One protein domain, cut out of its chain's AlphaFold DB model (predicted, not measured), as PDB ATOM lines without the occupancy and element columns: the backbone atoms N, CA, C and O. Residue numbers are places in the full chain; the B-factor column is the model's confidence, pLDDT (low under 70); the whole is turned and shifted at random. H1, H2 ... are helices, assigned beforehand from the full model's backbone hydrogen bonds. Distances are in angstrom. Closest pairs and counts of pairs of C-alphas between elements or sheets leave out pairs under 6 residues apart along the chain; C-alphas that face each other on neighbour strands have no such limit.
ATOM      1  N   PHE A 482     -12.301   3.061 -24.095       84.50
ATOM      2  CA  PHE A 482     -11.536   3.309 -25.328       84.50
ATOM      3  C   PHE A 482     -10.029   3.528 -25.066       84.50
ATOM      4  O   PHE A 482      -9.325   4.148 -25.866       84.50
ATOM      5  N   GLY A 483      -9.510   2.981 -23.963       84.81
ATOM      6  CA  GLY A 483      -8.090   3.033 -23.597       84.81
ATOM      7  C   GLY A 483      -7.214   1.900 -24.161       84.81
ATOM      8  O   GLY A 483      -7.682   0.848 -24.596       84.81
ATOM      9  N   TRP A 484      -5.891   2.067 -24.043       87.56
ATOM     10  CA  TRP A 484      -4.871   1.068 -24.426       87.56
ATOM     11  C   TRP A 484      -5.057  -0.369 -23.874       87.56
ATOM     12  O   TRP A 484      -4.686  -1.307 -24.579       87.56
ATOM     13  N   PRO A 485      -5.632  -0.619 -22.674       91.12
ATOM     14  CA  PRO A 485      -5.852  -1.989 -22.192       91.12
ATOM     15  C   PRO A 485      -6.767  -2.815 -23.099       91.12
ATOM     16  O   PRO A 485      -6.551  -4.012 -23.271       91.12
ATOM     17  N   VAL A 486      -7.741  -2.156 -23.732       92.44
ATOM     18  CA  VAL A 486      -8.630  -2.759 -24.729       92.44
ATOM     19  C   VAL A 486      -7.838  -3.173 -25.965       92.44
ATOM     20  O   VAL A 486      -7.958  -4.309 -26.416       92.44
ATOM     21  N   ALA A 487      -6.984  -2.279 -26.470       92.31
ATOM     22  CA  ALA A 487      -6.134  -2.536 -27.629       92.31
ATOM     23  C   ALA A 487      -5.200  -3.736 -27.410       92.31
ATOM     24  O   ALA A 487      -5.078  -4.578 -28.294       92.31
ATOM     25  N   LEU A 488      -4.606  -3.860 -26.215       94.50
ATOM     26  CA  LEU A 488      -3.743  -4.989 -25.854       94.50
ATOM     27  C   LEU A 488      -4.490  -6.332 -25.818       94.50
ATOM     28  O   LEU A 488      -3.978  -7.317 -26.346       94.50
ATOM     29  N   VAL A 489      -5.692  -6.392 -25.232       94.94
ATOM     30  CA  VAL A 489      -6.471  -7.647 -25.170       94.94
ATOM     31  C   VAL A 489      -7.057  -8.019 -26.536       94.94
ATOM     32  O   VAL A 489      -7.014  -9.186 -26.917       94.94
ATOM     33  N   LEU A 490      -7.524  -7.043 -27.324       94.69
ATOM     34  CA  LEU A 490      -7.917  -7.274 -28.720       94.69
ATOM     35  C   LEU A 490      -6.725  -7.732 -29.578       94.69
ATOM     36  O   LEU A 490      -6.886  -8.615 -30.417       94.69
ATOM     37  N   GLY A 491      -5.531  -7.187 -29.329       95.06
ATOM     38  CA  GLY A 491      -4.279  -7.643 -29.930       95.06
ATOM     39  C   GLY A 491      -3.956  -9.094 -29.567       95.06
ATOM     40  O   GLY A 491      -3.679  -9.888 -30.456       95.06
ATOM     41  N   ALA A 492      -4.067  -9.475 -28.291       96.00
ATOM     42  CA  ALA A 492      -3.826 -10.848 -27.835       96.00
ATOM     43  C   ALA A 492      -4.789 -11.882 -28.450       96.00
ATOM     44  O   ALA A 492      -4.379 -12.999 -28.740       96.00
ATOM     45  N   LEU A 493      -6.050 -11.505 -28.690       95.06
ATOM     46  CA  LEU A 493      -7.047 -12.354 -29.365       95.06
ATOM     47  C   LEU A 493      -6.792 -12.500 -30.882       95.06
ATOM     48  O   LEU A 493      -7.279 -13.451 -31.505       95.06
ATOM     49  N   ALA A 494      -6.052 -11.563 -31.482       93.44
ATOM     50  CA  ALA A 494      -5.711 -11.540 -32.907       93.44
ATOM     51  C   ALA A 494      -4.309 -12.106 -33.223       93.44
ATOM     52  O   ALA A 494      -4.076 -12.564 -34.340       93.44
ATOM     53  N   ASP A 495      -3.383 -12.068 -32.265       95.75
ATOM     54  CA  ASP A 495      -1.997 -12.515 -32.410       95.75
ATOM     55  C   ASP A 495      -1.851 -14.036 -32.256       95.75
ATOM     56  O   ASP A 495      -2.319 -14.624 -31.284       95.75
ATOM     57  N   ALA A 496      -1.162 -14.673 -33.204       92.88
ATOM     58  CA  ALA A 496      -1.074 -16.131 -33.287       92.88
ATOM     59  C   ALA A 496      -0.286 -16.794 -32.138       92.88
ATOM     60  O   ALA A 496      -0.500 -17.967 -31.867       92.88
ATOM     61  N   GLU A 497       0.613 -16.073 -31.461       93.62
ATOM     62  CA  GLU A 497       1.375 -16.606 -30.323       93.62
ATOM     63  C   GLU A 497       0.576 -16.461 -29.023       93.62
ATOM     64  O   GLU A 497       0.424 -17.416 -28.262       93.62
ATOM     65  N   LEU A 498       0.021 -15.269 -28.773       94.25
ATOM     66  CA  LEU A 498      -0.768 -15.007 -27.571       94.25
ATOM     67  C   LEU A 498      -2.087 -15.790 -27.566       94.25
ATOM     68  O   LEU A 498      -2.511 -16.228 -26.498       94.25
ATOM     69  N   ARG A 499      -2.699 -16.030 -28.733       93.81
ATOM     70  CA  ARG A 499      -3.941 -16.806 -28.873       93.81
ATOM     71  C   ARG A 499      -3.813 -18.275 -28.461       93.81
ATOM     72  O   ARG A 499      -4.823 -18.861 -28.084       93.81
ATOM     73  N   GLU A 500      -2.610 -18.850 -28.464       94.31
ATOM     74  CA  GLU A 500      -2.368 -20.225 -27.996       94.31
ATOM     75  C   GLU A 500      -2.158 -20.336 -26.476       94.31
ATOM     76  O   GLU A 500      -2.005 -21.435 -25.938       94.31
ATOM     77  N   ARG A 501      -2.177 -19.219 -25.738       94.38
ATOM     78  CA  ARG A 501      -2.122 -19.262 -24.273       94.38
ATOM     79  C   ARG A 501      -3.463 -19.734 -23.684       94.38
ATOM     80  O   ARG A 501      -4.506 -19.230 -24.103       94.38
ATOM     81  N   PRO A 502      -3.477 -20.593 -22.643       92.69
ATOM     82  CA  PRO A 502      -4.723 -21.084 -22.042       92.69
ATOM     83  C   PRO A 502      -5.663 -19.992 -21.503       92.69
ATOM     84  O   PRO A 502      -6.880 -20.153 -21.560       92.69
ATOM     85  N   ASP A 503      -5.120 -18.876 -21.006       91.31
ATOM     86  CA  ASP A 503      -5.898 -17.731 -20.514       91.31
ATOM     87  C   ASP A 503      -6.611 -16.988 -21.660       91.31
ATOM     88  O   ASP A 503      -7.813 -16.720 -21.579       91.31
ATOM     89  N   VAL A 504      -5.911 -16.738 -22.770       93.88
ATOM     90  CA  VAL A 504      -6.484 -16.142 -23.987       93.88
ATOM     91  C   VAL A 504      -7.475 -17.093 -24.668       93.88
ATOM     92  O   VAL A 504      -8.537 -16.644 -25.099       93.88
ATOM     93  N   GLN A 505      -7.195 -18.400 -24.713       93.19
ATOM     94  CA  GLN A 505      -8.129 -19.408 -25.234       93.19
ATOM     95  C   GLN A 505      -9.428 -19.465 -24.411       93.19
ATOM     96  O   GLN A 505     -10.518 -19.495 -24.989       93.19
ATOM     97  N   ALA A 506      -9.333 -19.427 -23.076       91.25
ATOM     98  CA  ALA A 506     -10.497 -19.386 -22.190       91.25
ATOM     99  C   ALA A 506     -11.334 -18.116 -22.408       91.25
ATOM    100  O   ALA A 506     -12.549 -18.211 -22.599       91.25
ATOM    101  N   LEU A 507     -10.693 -16.941 -22.474       92.75
ATOM    102  CA  LEU A 507     -11.367 -15.681 -22.798       92.75
ATOM    103  C   LEU A 507     -12.045 -15.741 -24.177       92.75
ATOM    104  O   LEU A 507     -13.224 -15.411 -24.290       92.75
ATOM    105  N   ASN A 508     -11.341 -16.197 -25.217       92.94
ATOM    106  CA  ASN A 508     -11.893 -16.301 -26.568       92.94
ATOM    107  C   ASN A 508     -13.134 -17.212 -26.604       92.94
ATOM    108  O   ASN A 508     -14.141 -16.842 -27.201       92.94
ATOM    109  N   LYS A 509     -13.111 -18.353 -25.899       91.44
ATOM    110  CA  LYS A 509     -14.266 -19.258 -25.778       91.44
ATOM    111  C   LYS A 509     -15.475 -18.586 -25.107       91.44
ATOM    112  O   LYS A 509     -16.601 -18.774 -25.568       91.44
ATOM    113  N   VAL A 510     -15.259 -17.799 -24.048       91.31
ATOM    114  CA  VAL A 510     -16.326 -17.044 -23.358       91.31
ATOM    115  C   VAL A 510     -16.902 -15.945 -24.255       91.31
ATOM    116  O   VAL A 510     -18.120 -15.781 -24.312       91.31
ATOM    117  N   LEU A 511     -16.050 -15.219 -24.984       92.12
ATOM    118  CA  LEU A 511     -16.480 -14.179 -25.923       92.12
ATOM    119  C   LEU A 511     -17.257 -14.772 -27.104       92.12
ATOM    120  O   LEU A 511     -18.331 -14.277 -27.424       92.12
ATOM    121  N   GLU A 512     -16.765 -15.850 -27.718       90.31
ATOM    122  CA  GLU A 512     -17.466 -16.541 -28.805       90.31
ATOM    123  C   GLU A 512     -18.839 -17.061 -28.376       90.31
ATOM    124  O   GLU A 512     -19.791 -16.942 -29.146       90.31
ATOM    125  N   GLN A 513     -18.963 -17.611 -27.161       88.75
ATOM    126  CA  GLN A 513     -20.259 -18.054 -26.652       88.75
ATOM    127  C   GLN A 513     -21.211 -16.870 -26.469       88.75
ATOM    128  O   GLN A 513     -22.274 -16.865 -27.078       88.75
ATOM    129  N   ARG A 514     -20.792 -15.819 -25.753       88.00
ATOM    130  CA  ARG A 514     -21.625 -14.625 -25.522       88.00
ATOM    131  C   ARG A 514     -22.044 -13.932 -26.820       88.00
ATOM    132  O   ARG A 514     -23.171 -13.462 -26.925       88.00
ATOM    133  N   ILE A 515     -21.165 -13.887 -27.823       89.25
ATOM    134  CA  ILE A 515     -21.481 -13.310 -29.136       89.25
ATOM    135  C   ILE A 515     -22.499 -14.182 -29.891       89.25
ATOM    136  O   ILE A 515     -23.362 -13.616 -30.559       89.25
ATOM    137  N   ARG A 516     -22.456 -15.520 -29.765       88.69
ATOM    138  CA  ARG A 516     -23.530 -16.401 -30.268       88.69
ATOM    139  C   ARG A 516     -24.841 -16.152 -29.525       88.69
ATOM    140  O   ARG A 516     -25.823 -15.811 -30.175       88.69
ATOM    141  N   ASP A 517     -24.828 -16.210 -28.192       86.25
ATOM    142  CA  ASP A 517     -26.012 -16.013 -27.342       86.25
ATOM    143  C   ASP A 517     -26.718 -14.676 -27.652       86.25
ATOM    144  O   ASP A 517     -27.942 -14.603 -27.743       86.25
ATOM    145  N   GLU A 518     -25.947 -13.603 -27.869       84.81
ATOM    146  CA  GLU A 518     -26.470 -12.290 -28.257       84.81
ATOM    147  C   GLU A 518     -27.076 -12.240 -29.661       84.81
ATOM    148  O   GLU A 518     -28.046 -11.509 -29.873       84.81
ATOM    149  N   LEU A 519     -26.487 -12.941 -30.633       85.00
ATOM    150  CA  LEU A 519     -27.012 -13.001 -31.997       85.00
ATOM    151  C   LEU A 519     -28.300 -13.827 -32.024       85.00
ATOM    152  O   LEU A 519     -29.311 -13.333 -32.517       85.00
ATOM    153  N   GLU A 520     -28.305 -14.995 -31.380       86.94
ATOM    154  CA  GLU A 520     -29.489 -15.843 -31.209       86.94
ATOM    155  C   GLU A 520     -30.620 -15.106 -30.466       86.94
ATOM    156  O   GLU A 520     -31.788 -15.226 -30.841       86.94
ATOM    157  N   HIS A 521     -30.301 -14.276 -29.461       84.38
ATOM    158  CA  HIS A 521     -31.298 -13.432 -28.794       84.38
ATOM    159  C   HIS A 521     -31.867 -12.359 -29.730       84.38
ATOM    160  O   HIS A 521     -33.084 -12.214 -29.815       84.38
ATOM    161  N   LYS A 522     -31.015 -11.635 -30.469       82.44
ATOM    162  CA  LYS A 522     -31.434 -10.559 -31.390       82.44
ATOM    163  C   LYS A 522     -32.227 -11.091 -32.590       82.44
ATOM    164  O   LYS A 522     -33.170 -10.441 -33.035       82.44
ATOM    165  N   GLU A 523     -31.889 -12.275 -33.093       80.44
ATOM    166  CA  GLU A 523     -32.670 -12.993 -34.108       80.44
ATOM    167  C   GLU A 523     -33.995 -13.503 -33.522       80.44
ATOM    168  O   GLU A 523     -35.053 -13.318 -34.123       80.44
ATOM    169  N   GLY A 524     -33.967 -14.046 -32.302       77.50
ATOM    170  CA  GLY A 524     -35.156 -14.461 -31.560       77.50
ATOM    171  C   GLY A 524     -36.091 -13.314 -31.157       77.50
ATOM    172  O   GLY A 524     -37.283 -13.555 -30.975       77.50
ATOM    173  N   GLU A 525     -35.593 -12.084 -31.023       78.81
ATOM    174  CA  GLU A 525     -36.390 -10.866 -30.835       78.81
ATOM    175  C   GLU A 525     -37.004 -10.396 -32.153       78.81
ATOM    176  O   GLU A 525     -38.223 -10.249 -32.213       78.81
ATOM    177  N   ARG A 526     -36.221 -10.291 -33.236       74.75
ATOM    178  CA  ARG A 526     -36.751  -9.946 -34.569       74.75
ATOM    179  C   ARG A 526     -37.841 -10.907 -35.026       74.75
ATOM    180  O   ARG A 526     -38.915 -10.461 -35.398       74.75
ATOM    181  N   ALA A 527     -37.640 -12.216 -34.874       75.88
ATOM    182  CA  ALA A 527     -38.660 -13.211 -35.203       75.88
ATOM    183  C   ALA A 527     -39.935 -13.088 -34.336       75.88
ATOM    184  O   ALA A 527     -41.011 -13.527 -34.750       75.88
ATOM    185  N   ARG A 528     -39.859 -12.496 -33.131       77.06
ATOM    186  CA  ARG A 528     -41.037 -12.172 -32.299       77.06
ATOM    187  C   ARG A 528     -41.723 -10.887 -32.757       77.06
ATOM    188  O   ARG A 528     -42.947 -10.853 -32.721       77.06
ATOM    189  N   GLU A 529     -40.967  -9.874 -33.168       73.50
ATOM    190  CA  GLU A 529     -41.501  -8.624 -33.722       73.50
ATOM    191  C   GLU A 529     -42.173  -8.879 -35.081       73.50
ATOM    192  O   GLU A 529     -43.336  -8.534 -35.262       73.50
ATOM    193  N   GLU A 530     -41.501  -9.588 -35.990       72.69
ATOM    194  CA  GLU A 530     -42.015  -9.984 -37.306       72.69
ATOM    195  C   GLU A 530     -43.299 -10.825 -37.191       72.69
ATOM    196  O   GLU A 530     -44.289 -10.521 -37.855       72.69
ATOM    197  N   SER A 531     -43.344 -11.817 -36.291       66.38
ATOM    198  CA  SER A 531     -44.559 -12.631 -36.087       66.38
ATOM    199  C   SER A 531     -45.699 -11.896 -35.363       66.38
ATOM    200  O   SER A 531     -46.867 -12.242 -35.559       66.38
ATOM    201  N   GLU A 532     -45.417 -10.856 -34.573       65.81
ATOM    202  CA  GLU A 532     -46.453  -9.971 -34.018       65.81
ATOM    203  C   GLU A 532     -46.980  -8.972 -35.062       65.81
ATOM    204  O   GLU A 532     -48.174  -8.657 -35.067       65.81
ATOM    205  N   ASP A 533     -46.139  -8.545 -36.004       58.53
ATOM    206  CA  ASP A 533     -46.516  -7.661 -37.108       58.53
ATOM    207  C   ASP A 533     -47.289  -8.416 -38.217       58.53
ATOM    208  O   ASP A 533     -48.261  -7.895 -38.771       58.53
ATOM    209  N   ASP A 578      -8.376 -14.927 -16.395       85.44
ATOM    210  CA  ASP A 578      -7.178 -14.239 -15.900       85.44
ATOM    211  C   ASP A 578      -6.883 -12.977 -16.733       85.44
ATOM    212  O   ASP A 578      -6.012 -12.953 -17.606       85.44
ATOM    213  N   TRP A 579      -7.622 -11.899 -16.457       85.19
ATOM    214  CA  TRP A 579      -7.388 -10.586 -17.068       85.19
ATOM    215  C   TRP A 579      -5.945 -10.107 -16.894       85.19
ATOM    216  O   TRP A 579      -5.389  -9.462 -17.787       85.19
ATOM    217  N   ARG A 580      -5.330 -10.427 -15.752       82.38
ATOM    218  CA  ARG A 580      -3.983 -10.006 -15.384       82.38
ATOM    219  C   ARG A 580      -2.919 -10.720 -16.214       82.38
ATOM    220  O   ARG A 580      -2.058 -10.031 -16.759       82.38
ATOM    221  N   GLY A 581      -2.992 -12.042 -16.353       87.50
ATOM    222  CA  GLY A 581      -2.101 -12.839 -17.201       87.50
ATOM    223  C   GLY A 581      -2.143 -12.390 -18.661       87.50
ATOM    224  O   GLY A 581      -1.099 -12.073 -19.241       87.50
ATOM    225  N   ILE A 582      -3.351 -12.230 -19.211       91.62
ATOM    226  CA  ILE A 582      -3.578 -11.778 -20.591       91.62
ATOM    227  C   ILE A 582      -3.012 -10.364 -20.803       91.62
ATOM    228  O   ILE A 582      -2.215 -10.141 -21.718       91.62
ATOM    229  N   TYR A 583      -3.370  -9.404 -19.940       90.81
ATOM    230  CA  TYR A 583      -2.899  -8.019 -20.044       90.81
ATOM    231  C   TYR A 583      -1.376  -7.908 -19.877       90.81
ATOM    232  O   TYR A 583      -0.733  -7.141 -20.598       90.81
ATOM    233  N   GLN A 584      -0.774  -8.664 -18.953       90.12
ATOM    234  CA  GLN A 584       0.676  -8.673 -18.756       90.12
ATOM    235  C   GLN A 584       1.414  -9.263 -19.960       90.12
ATOM    236  O   GLN A 584       2.385  -8.657 -20.413       90.12
ATOM    237  N   ALA A 585       0.950 -10.392 -20.507       92.50
ATOM    238  CA  ALA A 585       1.551 -11.016 -21.685       92.50
ATOM    239  C   ALA A 585       1.469 -10.095 -22.914       92.50
ATOM    240  O   ALA A 585       2.484  -9.828 -23.558       92.50
ATOM    241  N   ALA A 586       0.292  -9.515 -23.171       94.38
ATOM    242  CA  ALA A 586       0.088  -8.553 -24.250       94.38
ATOM    243  C   ALA A 586       0.950  -7.289 -24.080       94.38
ATOM    244  O   ALA A 586       1.597  -6.845 -25.030       94.38
ATOM    245  N   LYS A 587       1.025  -6.725 -22.863       93.75
ATOM    246  CA  LYS A 587       1.889  -5.569 -22.574       93.75
ATOM    247  C   LYS A 587       3.366  -5.911 -22.797       93.75
ATOM    248  O   LYS A 587       4.073  -5.121 -23.416       93.75
ATOM    249  N   ALA A 588       3.825  -7.070 -22.326       94.06
ATOM    250  CA  ALA A 588       5.208  -7.509 -22.485       94.06
ATOM    251  C   ALA A 588       5.579  -7.724 -23.963       94.06
ATOM    252  O   ALA A 588       6.677  -7.336 -24.366       94.06
ATOM    253  N   LYS A 589       4.658  -8.259 -24.782       95.62
ATOM    254  CA  LYS A 589       4.838  -8.335 -26.238       95.62
ATOM    255  C   LYS A 589       4.896  -6.938 -26.859       95.62
ATOM    256  O   LYS A 589       5.892  -6.622 -27.494       95.62
ATOM    257  N   ALA A 590       3.953  -6.042 -26.562       94.75
ATOM    258  CA  ALA A 590       3.959  -4.656 -27.062       94.75
ATOM    259  C   ALA A 590       5.164  -3.791 -26.622       94.75
ATOM    260  O   ALA A 590       5.375  -2.713 -27.176       94.75
ATOM    261  N   GLN A 591       5.949  -4.226 -25.629       93.56
ATOM    262  CA  GLN A 591       7.211  -3.583 -25.238       93.56
ATOM    263  C   GLN A 591       8.434  -4.104 -26.015       93.56
ATOM    264  O   GLN A 591       9.458  -3.425 -26.026       93.56
ATOM    265  N   LYS A 592       8.342  -5.281 -26.648       95.38
ATOM    266  CA  LYS A 592       9.434  -5.939 -27.394       95.38
ATOM    267  C   LYS A 592       9.185  -6.000 -28.904       95.38
ATOM    268  O   LYS A 592      10.131  -6.004 -29.681       95.38
ATOM    269  N   ASP A 593       7.918  -6.053 -29.299       95.31
ATOM    270  CA  ASP A 593       7.438  -6.207 -30.666       95.31
ATOM    271  C   ASP A 593       6.695  -4.938 -31.105       95.31
ATOM    272  O   ASP A 593       5.548  -4.660 -30.737       95.31
ATOM    273  N   ASP A 594       7.394  -4.158 -31.922       94.31
ATOM    274  CA  ASP A 594       6.917  -2.900 -32.478       94.31
ATOM    275  C   ASP A 594       5.862  -3.111 -33.591       94.31
ATOM    276  O   ASP A 594       5.130  -2.178 -33.922       94.31
ATOM    277  N   VAL A 595       5.739  -4.327 -34.146       95.06
ATOM    278  CA  VAL A 595       4.699  -4.711 -35.118       95.06
ATOM    279  C   VAL A 595       3.394  -5.021 -34.387       95.06
ATOM    280  O   VAL A 595       2.366  -4.431 -34.718       95.06
ATOM    281  N   PHE A 596       3.433  -5.850 -33.336       96.00
ATOM    282  CA  PHE A 596       2.277  -6.103 -32.461       96.00
ATOM    283  C   PHE A 596       1.740  -4.805 -31.837       96.00
ATOM    284  O   PHE A 596       0.531  -4.574 -31.793       96.00
ATOM    285  N   LYS A 597       2.635  -3.905 -31.419       93.75
ATOM    286  CA  LYS A 597       2.286  -2.570 -30.913       93.75
ATOM    287  C   LYS A 597       1.549  -1.718 -31.958       93.75
ATOM    288  O   LYS A 597       0.454  -1.241 -31.667       93.75
ATOM    289  N   ARG A 598       2.063  -1.613 -33.193       92.12
ATOM    290  CA  ARG A 598       1.371  -0.921 -34.307       92.12
ATOM    291  C   ARG A 598       0.036  -1.579 -34.668       92.12
ATOM    292  O   ARG A 598      -0.906  -0.879 -35.042       92.12
ATOM    293  N   ALA A 599      -0.076  -2.901 -34.541       92.56
ATOM    294  CA  ALA A 599      -1.345  -3.604 -34.707       92.56
ATOM    295  C   ALA A 599      -2.353  -3.208 -33.612       92.56
ATOM    296  O   ALA A 599      -3.504  -2.926 -33.934       92.56
ATOM    297  N   CYS A 600      -1.923  -3.081 -32.351       92.56
ATOM    298  CA  CYS A 600      -2.756  -2.573 -31.254       92.56
ATOM    299  C   CYS A 600      -3.192  -1.111 -31.481       92.56
ATOM    300  O   CYS A 600      -4.378  -0.810 -31.344       92.56
ATOM    301  N   ASP A 601      -2.284  -0.218 -31.900       88.12
ATOM    302  CA  ASP A 601      -2.624   1.167 -32.284       88.12
ATOM    303  C   ASP A 601      -3.669   1.198 -33.420       88.12
ATOM    304  O   ASP A 601      -4.646   1.950 -33.373       88.12
ATOM    305  N   THR A 602      -3.511   0.322 -34.418       89.38
ATOM    306  CA  THR A 602      -4.450   0.183 -35.542       89.38
ATOM    307  C   THR A 602      -5.810  -0.348 -35.083       89.38
ATOM    308  O   THR A 602      -6.839   0.183 -35.494       89.38
ATOM    309  N   LEU A 603      -5.850  -1.361 -34.209       90.06
ATOM    310  CA  LEU A 603      -7.093  -1.880 -33.625       90.06
ATOM    311  C   LEU A 603      -7.826  -0.808 -32.809       90.06
ATOM    312  O   LEU A 603      -9.050  -0.733 -32.880       90.06
ATOM    313  N   LEU A 604      -7.098   0.053 -32.093       86.12
ATOM    314  CA  LEU A 604      -7.685   1.149 -31.325       86.12
ATOM    315  C   LEU A 604      -8.315   2.217 -32.233       86.12
ATOM    316  O   LEU A 604      -9.456   2.621 -32.009       86.12
ATOM    317  N   LEU A 605      -7.613   2.630 -33.294       83.62
ATOM    318  CA  LEU A 605      -8.145   3.574 -34.283       83.62
ATOM    319  C   LEU A 605      -9.362   2.997 -35.026       83.62
ATOM    320  O   LEU A 605     -10.354   3.698 -35.238       83.62
ATOM    321  N   ARG A 606      -9.319   1.705 -35.378       86.31
ATOM    322  CA  ARG A 606     -10.446   0.986 -35.990       86.31
ATOM    323  C   ARG A 606     -11.637   0.897 -35.039       86.31
ATOM    324  O   ARG A 606     -12.750   1.166 -35.465       86.31
ATOM    325  N   LEU A 607     -11.433   0.622 -33.751       85.62
ATOM    326  CA  LEU A 607     -12.515   0.606 -32.758       85.62
ATOM    327  C   LEU A 607     -13.210   1.976 -32.621       85.62
ATOM    328  O   LEU A 607     -14.428   2.035 -32.472       85.62
ATOM    329  N   GLN A 608     -12.462   3.078 -32.738       78.44
ATOM    330  CA  GLN A 608     -13.010   4.441 -32.698       78.44
ATOM    331  C   GLN A 608     -13.752   4.860 -33.988       78.44
ATOM    332  O   GLN A 608     -14.442   5.882 -33.984       78.44
ATOM    333  N   THR A 609     -13.632   4.106 -35.090       79.50
ATOM    334  CA  THR A 609     -14.145   4.490 -36.423       79.50
ATOM    335  C   THR A 609     -15.125   3.477 -37.041       79.50
ATOM    336  O   THR A 609     -16.149   3.875 -37.599       79.50
ATOM    337  N   GLU A 610     -14.878   2.172 -36.908       80.38
ATOM    338  CA  GLU A 610     -15.658   1.071 -37.493       80.38
ATOM    339  C   GLU A 610     -16.854   0.646 -36.622       80.38
ATOM    340  O   GLU A 610     -16.853  -0.410 -35.973       80.38
ATOM    341  N   LYS A 611     -17.926   1.442 -36.647       73.44
ATOM    342  CA  LYS A 611     -19.203   1.086 -36.004       73.44
ATOM    343  C   LYS A 611     -19.792  -0.209 -36.582       73.44
ATOM    344  O   LYS A 611     -19.706  -0.458 -37.781       73.44
ATOM    345  N   ASN A 612     -20.434  -1.015 -35.729       74.88
ATOM    346  CA  ASN A 612     -21.115  -2.280 -36.067       74.88
ATOM    347  C   ASN A 612     -20.218  -3.394 -36.663       74.88
ATOM    348  O   ASN A 612     -20.718  -4.423 -37.132       74.88
ATOM    349  N   SER A 613     -18.895  -3.223 -36.617       84.88
ATOM    350  CA  SER A 613     -17.906  -4.220 -37.036       84.88
ATOM    351  C   SER A 613     -17.893  -5.464 -36.132       84.88
ATOM    352  O   SER A 613     -18.421  -5.464 -35.018       84.88
ATOM    353  N   ALA A 614     -17.240  -6.541 -36.583       86.38
ATOM    354  CA  ALA A 614     -16.947  -7.685 -35.712       86.38
ATOM    355  C   ALA A 614     -16.077  -7.269 -34.506       86.38
ATOM    356  O   ALA A 614     -16.312  -7.735 -33.396       86.38
ATOM    357  N   LEU A 615     -15.150  -6.325 -34.713       89.44
ATOM    358  CA  LEU A 615     -14.315  -5.730 -33.666       89.44
ATOM    359  C   LEU A 615     -15.160  -5.022 -32.592       89.44
ATOM    360  O   LEU A 615     -14.935  -5.238 -31.404       89.44
ATOM    361  N   SER A 616     -16.175  -4.251 -33.007       88.12
ATOM    362  CA  SER A 616     -17.156  -3.621 -32.109       88.12
ATOM    363  C   SER A 616     -17.901  -4.659 -31.263       88.12
ATOM    364  O   SER A 616     -18.039  -4.467 -30.060       88.12
ATOM    365  N   ARG A 617     -18.324  -5.790 -31.849       90.50
ATOM    366  CA  ARG A 617     -19.008  -6.866 -31.103       90.50
ATOM    367  C   ARG A 617     -18.094  -7.541 -30.074       90.50
ATOM    368  O   ARG A 617     -18.514  -7.749 -28.939       90.50
ATOM    369  N   THR A 618     -16.838  -7.823 -30.427       92.12
ATOM    370  CA  THR A 618     -15.849  -8.360 -29.472       92.12
ATOM    371  C   THR A 618     -15.565  -7.372 -28.339       92.12
ATOM    372  O   THR A 618     -15.486  -7.775 -27.180       92.12
ATOM    373  N   TRP A 619     -15.468  -6.074 -28.643       92.62
ATOM    374  CA  TRP A 619     -15.323  -5.021 -27.638       92.62
ATOM    375  C   TRP A 619     -16.545  -4.899 -26.716       92.62
ATOM    376  O   TRP A 619     -16.375  -4.832 -25.501       92.62
ATOM    377  N   GLU A 620     -17.770  -4.939 -27.248       91.50
ATOM    378  CA  GLU A 620     -18.991  -4.934 -26.433       91.50
ATOM    379  C   GLU A 620     -19.034  -6.120 -25.459       91.50
ATOM    380  O   GLU A 620     -19.360  -5.935 -24.285       91.50
ATOM    381  N   ALA A 621     -18.660  -7.319 -25.915       91.75
ATOM    382  CA  ALA A 621     -18.595  -8.511 -25.075       91.75
ATOM    383  C   ALA A 621     -17.500  -8.400 -23.990       91.75
ATOM    384  O   ALA A 621     -17.766  -8.693 -22.822       91.75
ATOM    385  N   LEU A 622     -16.305  -7.896 -24.333       93.12
ATOM    386  CA  LEU A 622     -15.223  -7.593 -23.380       93.12
ATOM    387  C   LEU A 622     -15.644  -6.558 -22.322       93.12
ATOM    388  O   LEU A 622     -15.344  -6.720 -21.135       93.12
ATOM    389  N   ARG A 623     -16.359  -5.506 -22.742       92.75
ATOM    390  CA  ARG A 623     -16.880  -4.438 -21.877       92.75
ATOM    391  C   ARG A 623     -17.901  -4.984 -20.879       92.75
ATOM    392  O   ARG A 623     -17.815  -4.647 -19.701       92.75
TER     393      ARG A 623
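What this domain is: This is residues 482 to 533 and 578 to 623 of the 1181 residues of the protein "Arginine--tRNA ligase" of Toxoplasma gondii VAND (UniProt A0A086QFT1). A long arm, residues 519 to 533 of H2, sticks out of a compact body of crossed helices that holds the rest of H2 with H1, H3, H4 and H5. In the body H1 sits between H2, H3 and H4, H3 and H4 make a corner, and H5 packs on H2. The 98 printed residues have five named helices, H1 to H5 in that order, and no named strand: the class is all helix. The whole is loose, with a radius of gyration of the C-alphas of 15.8 A, and spans 57 by 29 by 19 A.

How they stand to each other: Start at H1, residues 484 to 494. It only just touches H2, residues 502 to 533, with 3 pairs of C-alphas within 8 A, the closest Leu 493 and Val 504 at 6.6 A; they stand about perpendicular at 88 degrees. H1 touches H3, residues 579 to 592, at 89 degrees, with closest C-alphas Leu 488 and Ala 586 at 5.5 A. H1 touches H4, residues 594 to 609, with closest C-alphas Ala 487 and Cys 600 at 5.0 A. H3 and H4 touch only at the corner, closest C-alphas Ala 590 and Lys 597 at 4.7 A. H5, residues 614 to 623, touches H2 at residues 511 to 515 alone, closest C-alphas Leu 511 and Ala 621 at 6.1 A. H2 and H4 are apart. In H1, H3, H4 and H5 every O i to N i+4 pair is within hydrogen-bond range, in H2 27 of 28.

Where its parts are: Find C-alpha 484 at (-4.871, 1.068, -24.426), where H1 begins. H2 runs 46.4 A to C-alpha 533 at (-46.516, -7.661, -37.108). H3 covers 20.3 A and H4 22.7 A; H5 ends at C-alpha 623 at (-16.880, -4.438, -21.877).

The domain as a whole: Residues 534 to 577 are not printed; C-alphas 533 and 578 are 45.2 A apart across this cut. Of the links printed whole, none is long. Residues 531 to 533 have pLDDT under 70.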